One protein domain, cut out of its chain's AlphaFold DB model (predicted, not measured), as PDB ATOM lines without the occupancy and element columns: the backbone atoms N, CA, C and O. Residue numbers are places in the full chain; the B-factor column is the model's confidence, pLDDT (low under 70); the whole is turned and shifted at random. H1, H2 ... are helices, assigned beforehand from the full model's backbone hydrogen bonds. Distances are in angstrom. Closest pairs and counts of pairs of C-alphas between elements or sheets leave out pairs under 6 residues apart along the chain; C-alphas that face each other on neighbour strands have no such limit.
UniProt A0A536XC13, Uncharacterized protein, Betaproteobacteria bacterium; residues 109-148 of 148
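This is residues 109 to 148 of the 148 residues of an uncharacterized protein of Betaproteobacteria bacterium (UniProt A0A536XC13). The long helix H3 is one arm of a flat, lopsided U, with short H2 as base and short H1 as other arm; residues 138 to 148 stick out. The printed part has 40 residues with three named helices, H1, H2, H3 in chain order, and no named strand: all helix. It is loose, radius of gyration of the C-alphas 11.4 A, spanning 34 by 20 by 9 A.

H3, residues 132 to 147, touches H2, residues 119 to 126, only at the corner and only just, with 3 pairs of C-alphas within 8 A, by residues 132 to 133 alone; the closest C-alphas, Leu 126 and Trp 132, are 6.3 A apart. They stand about perpendicular, at 86 degrees. H1, residues 109 to 117, is close to H3 but not clearly touching, closest C-alphas Ala 111 and Ile 137, 7.6 A. Every O i to N i+4 pair is within hydrogen-bond range in H1 and H2, 10 of 12 in H3.

H3 runs 23.4 A, from C-alpha 132 at (-42.633, -30.718, -13.852) to C-alpha 147 at (-28.053, -30.044, -32.135); H1 spans 11.9 A and H2 10.5 A from first to last C-alpha.

The printed part has no cut; both links are tight. Residues 143 to 148 have pLDDT under 70.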
ATOM      1  N   SER A 109     -38.259 -18.239 -22.541       88.94
ATOM      2  CA  SER A 109     -39.429 -17.504 -23.049       88.94
ATOM      3  C   SER A 109     -40.643 -18.400 -23.303       88.94
ATOM      4  O   SER A 109     -41.743 -18.048 -22.900       88.94
ATOM      5  N   TRP A 110     -40.438 -19.598 -23.862       87.06
ATOM      6  CA  TRP A 110     -41.517 -20.561 -24.110       87.06
ATOM      7  C   TRP A 110     -42.237 -21.000 -22.823       87.06
ATOM      8  O   TRP A 110     -43.451 -21.195 -22.825       87.06
ATOM      9  N   ALA A 111     -41.501 -21.159 -21.720       87.62
ATOM     10  CA  ALA A 111     -42.051 -21.582 -20.437       87.62
ATOM     11  C   ALA A 111     -42.747 -20.407 -19.745       87.62
ATOM     12  O   ALA A 111     -43.843 -20.569 -19.214       87.62
ATOM     13  N   ALA A 112     -42.147 -19.215 -19.804       88.19
ATOM     14  CA  ALA A 112     -42.753 -17.997 -19.285       88.19
ATOM     15  C   ALA A 112     -44.078 -17.665 -19.996       88.19
ATOM     16  O   ALA A 112     -45.086 -17.412 -19.339       88.19
ATOM     17  N   GLU A 113     -44.103 -17.744 -21.329       87.00
ATOM     18  CA  GLU A 113     -45.307 -17.561 -22.146       87.00
ATOM     19  C   GLU A 113     -46.379 -18.597 -21.795       87.00
ATOM     20  O   GLU A 113     -47.512 -18.218 -21.510       87.00
ATOM     21  N   ALA A 114     -46.023 -19.884 -21.691       85.69
ATOM     22  CA  ALA A 114     -46.974 -20.933 -21.317       85.69
ATOM     23  C   ALA A 114     -47.628 -20.693 -19.943       85.69
ATOM     24  O   ALA A 114     -48.823 -20.947 -19.770       85.69
ATOM     25  N   VAL A 115     -46.864 -20.175 -18.971       86.69
ATOM     26  CA  VAL A 115     -47.386 -19.822 -17.641       86.69
ATOM     27  C   VAL A 115     -48.349 -18.641 -17.697       86.69
ATOM     28  O   VAL A 115     -49.370 -18.659 -17.008       86.69
ATOM     29  N   LEU A 116     -48.061 -17.639 -18.524       83.62
ATOM     30  CA  LEU A 116     -48.905 -16.454 -18.667       83.62
ATOM     31  C   LEU A 116     -50.171 -16.725 -19.493       83.62
ATOM     32  O   LEU A 116     -51.234 -16.194 -19.170       83.62
ATOM     33  N   GLU A 117     -50.074 -17.545 -20.538       86.44
ATOM     34  CA  GLU A 117     -51.181 -17.850 -21.447       86.44
ATOM     35  C   GLU A 117     -52.178 -18.848 -20.858       86.44
ATOM     36  O   GLU A 117     -53.385 -18.710 -21.073       86.44
ATOM     37  N   ASN A 118     -51.704 -19.857 -20.115       87.44
ATOM     38  CA  ASN A 118     -52.582 -20.888 -19.561       87.44
ATOM     39  C   ASN A 118     -52.250 -21.278 -18.105       87.44
ATOM     40  O   ASN A 118     -51.793 -22.399 -17.840       87.44
ATOM     41  N   PRO A 119     -52.565 -20.400 -17.132       82.25
ATOM     42  CA  PRO A 119     -52.298 -20.656 -15.717       82.25
ATOM     43  C   PRO A 119     -52.990 -21.916 -15.170       82.25
ATOM     44  O   PRO A 119     -52.378 -22.680 -14.429       82.25
ATOM     45  N   CYS A 120     -54.245 -22.182 -15.561       83.44
ATOM     46  CA  CYS A 120     -55.003 -23.343 -15.066       83.44
ATOM     47  C   CYS A 120     -54.415 -24.679 -15.547       83.44
ATOM     48  O   CYS A 120     -54.470 -25.698 -14.849       83.44
ATOM     49  N   TRP A 121     -53.854 -24.697 -16.757       85.69
ATOM     50  CA  TRP A 121     -53.167 -25.876 -17.270       85.69
ATOM     51  C   TRP A 121     -51.859 -26.133 -16.521       85.69
ATOM     52  O   TRP A 121     -51.596 -27.282 -16.161       85.69
ATOM     53  N   ILE A 122     -51.084 -25.081 -16.233       86.00
ATOM     54  CA  ILE A 122     -49.878 -25.184 -15.400       86.00
ATOM     55  C   ILE A 122     -50.231 -25.698 -14.010       86.00
ATOM     56  O   ILE A 122     -49.620 -26.660 -13.559       86.00
ATOM     57  N   GLU A 123     -51.263 -25.148 -13.368       82.50
ATOM     58  CA  GLU A 123     -51.738 -25.638 -12.071       82.50
ATOM     59  C   GLU A 123     -52.038 -27.145 -12.121       82.50
ATOM     60  O   GLU A 123     -51.576 -27.908 -11.275       82.50
ATOM     61  N   SER A 124     -52.741 -27.605 -13.159       85.75
ATOM     62  CA  SER A 124     -53.073 -29.025 -13.338       85.75
ATOM     63  C   SER A 124     -51.844 -29.920 -13.548       85.75
ATOM     64  O   SER A 124     -51.893 -31.117 -13.250       85.75
ATOM     65  N   ARG A 125     -50.755 -29.374 -14.105       86.94
ATOM     66  CA  ARG A 125     -49.471 -30.070 -14.269       86.94
ATOM     67  C   ARG A 125     -48.711 -30.126 -12.950       86.94
ATOM     68  O   ARG A 125     -48.330 -31.223 -12.546       86.94
ATOM     69  N   LEU A 126     -48.577 -28.992 -12.268       85.31
ATOM     70  CA  LEU A 126     -47.885 -28.886 -10.983       85.31
ATOM     71  C   LEU A 126     -48.576 -29.715  -9.893       85.31
ATOM     72  O   LEU A 126     -47.908 -30.397  -9.128       85.31
ATOM     73  N   ALA A 127     -49.910 -29.789  -9.903       84.44
ATOM     74  CA  ALA A 127     -50.665 -30.656  -8.996       84.44
ATOM     75  C   ALA A 127     -50.363 -32.158  -9.178       84.44
ATOM     76  O   ALA A 127     -50.595 -32.945  -8.264       84.44
ATOM     77  N   LYS A 128     -49.888 -32.576 -10.361       88.25
ATOM     78  CA  LYS A 128     -49.493 -33.968 -10.640       88.25
ATOM     79  C   LYS A 128     -48.006 -34.207 -10.415       88.25
ATOM     80  O   LYS A 128     -47.633 -35.290  -9.978       88.25
ATOM     81  N   ASN A 129     -47.175 -33.234 -10.772       87.31
ATOM     82  CA  ASN A 129     -45.741 -33.247 -10.538       87.31
ATOM     83  C   ASN A 129     -45.279 -31.804 -10.251       87.31
ATOM     84  O   ASN A 129     -45.179 -31.018 -11.200       87.31
ATOM     85  N   PRO A 130     -44.979 -31.464  -8.984       85.00
ATOM     86  CA  PRO A 130     -44.513 -30.131  -8.595       85.00
ATOM     87  C   PRO A 130     -43.251 -29.698  -9.352       85.00
ATOM     88  O   PRO A 130     -43.146 -28.566  -9.808       85.00
ATOM     89  N   GLN A 131     -42.347 -30.638  -9.644       84.94
ATOM     90  CA  GLN A 131     -41.091 -30.351 -10.341       84.94
ATOM     91  C   GLN A 131     -41.221 -30.312 -11.868       84.94
ATOM     92  O   GLN A 131     -40.233 -30.067 -12.562       84.94
ATOM     93  N   TRP A 132     -42.423 -30.524 -12.416       88.50
ATOM     94  CA  TRP A 132     -42.633 -30.718 -13.852       88.50
ATOM     95  C   TRP A 132     -42.040 -29.597 -14.710       88.50
ATOM     96  O   TRP A 132     -41.395 -29.880 -15.715       88.50
ATOM     97  N   ILE A 133     -42.213 -28.330 -14.318       85.12
ATOM     98  CA  ILE A 133     -41.703 -27.206 -15.117       85.12
ATOM     99  C   ILE A 133     -40.169 -27.195 -15.163       85.12
ATOM    100  O   ILE A 133     -39.585 -27.001 -16.228       85.12
ATOM    101  N   ASN A 134     -39.517 -27.492 -14.037       85.62
ATOM    102  CA  ASN A 134     -38.061 -27.564 -13.943       85.62
ATOM    103  C   ASN A 134     -37.522 -28.763 -14.738       85.62
ATOM    104  O   ASN A 134     -36.500 -28.651 -15.418       85.62
ATOM    105  N   GLU A 135     -38.228 -29.895 -14.706       87.50
ATOM    106  CA  GLU A 135     -37.901 -31.070 -15.517       87.50
ATOM    107  C   GLU A 135     -38.021 -30.796 -17.021       87.50
ATOM    108  O   GLU A 135     -37.139 -31.190 -17.781       87.50
ATOM    109  N   GLU A 136     -39.087 -30.127 -17.471       86.06
ATOM    110  CA  GLU A 136     -39.263 -29.795 -18.891       86.06
ATOM    111  C   GLU A 136     -38.223 -28.781 -19.366       86.06
ATOM    112  O   GLU A 136     -37.641 -28.966 -20.436       86.06
ATOM    113  N   ILE A 137     -37.912 -27.764 -18.553       85.50
ATOM    114  CA  ILE A 137     -36.814 -26.831 -18.838       85.50
ATOM    115  C   ILE A 137     -35.509 -27.604 -19.025       85.50
ATOM    116  O   ILE A 137     -34.853 -27.446 -20.055       85.50
ATOM    117  N   LYS A 138     -35.180 -28.504 -18.093       85.81
ATOM    118  CA  LYS A 138     -33.968 -29.323 -18.167       85.81
ATOM    119  C   LYS A 138     -33.926 -30.195 -19.427       85.81
ATOM    120  O   LYS A 138     -32.912 -30.191 -20.120       85.81
ATOM    121  N   LYS A 139     -35.023 -30.878 -19.777       85.06
ATOM    122  CA  LYS A 139     -35.110 -31.695 -21.004       85.06
ATOM    123  C   LYS A 139     -34.882 -30.866 -22.264       85.06
ATOM    124  O   LYS A 139     -34.157 -31.301 -23.152       85.06
ATOM    125  N   HIS A 140     -35.484 -29.679 -22.349       77.44
ATOM    126  CA  HIS A 140     -35.312 -28.791 -23.498       77.44
ATOM    127  C   HIS A 140     -33.888 -28.225 -23.590       77.44
ATOM    128  O   HIS A 140     -33.376 -28.066 -24.696       77.44
ATOM    129  N   THR A 141     -33.227 -27.962 -22.458       77.44
ATOM    130  CA  THR A 141     -31.812 -27.565 -22.433       77.44
ATOM    131  C   THR A 141     -30.898 -28.706 -22.888       77.44
ATOM    132  O   THR A 141     -30.060 -28.497 -23.757       77.44
ATOM    133  N   GLU A 142     -31.106 -29.925 -22.382       72.94
ATOM    134  CA  GLU A 142     -30.316 -31.110 -22.755       72.94
ATOM    135  C   GLU A 142     -30.532 -31.531 -24.220       72.94
ATOM    136  O   GLU A 142     -29.605 -31.995 -24.878       72.94
ATOM    137  N   GLN A 143     -31.741 -31.350 -24.760       59.31
ATOM    138  CA  GLN A 143     -32.037 -31.626 -26.171       59.31
ATOM    139  C   GLN A 143     -31.558 -30.518 -27.113       59.31
ATOM    140  O   GLN A 143     -31.190 -30.819 -28.245       59.31
ATOM    141  N   GLY A 144     -31.540 -29.258 -26.668       52.88
ATOM    142  CA  GLY A 144     -30.989 -28.137 -27.436       52.88
ATOM    143  C   GLY A 144     -29.478 -28.247 -27.655       52.88
ATOM    144  O   GLY A 144     -28.996 -27.893 -28.727       52.88
ATOM    145  N   ASP A 145     -28.753 -28.815 -26.686       52.72
ATOM    146  CA  ASP A 145     -27.302 -29.048 -26.767       52.72
ATOM    147  C   ASP A 145     -26.921 -30.203 -27.715       52.72
ATOM    148  O   ASP A 145     -25.792 -30.278 -28.190       52.72
ATOM    149  N   LEU A 146     -27.855 -31.105 -28.046       43.94
ATOM    150  CA  LEU A 146     -27.605 -32.226 -28.969       43.94
ATOM    151  C   LEU A 146     -27.636 -31.826 -30.456       43.94
ATOM    152  O   LEU A 146     -27.339 -32.660 -31.314       43.94
ATOM    153  N   PHE A 147     -27.988 -30.576 -30.769       44.19
ATOM    154  CA  PHE A 147     -28.053 -30.044 -32.135       44.19
ATOM    155  C   PHE A 147     -27.250 -28.741 -32.331       44.19
ATOM    156  O   PHE A 147     -27.442 -28.072 -33.350       44.19
ATOM    157  N   ALA A 148     -26.376 -28.386 -31.379       40.09
ATOM    158  CA  ALA A 148     -25.443 -27.256 -31.462       40.09
ATOM    159  C   ALA A 148     -24.058 -27.668 -31.994       40.09
ATOM    160  O   ALA A 148     -23.620 -28.809 -31.723       40.09
TER     161      ALA A 148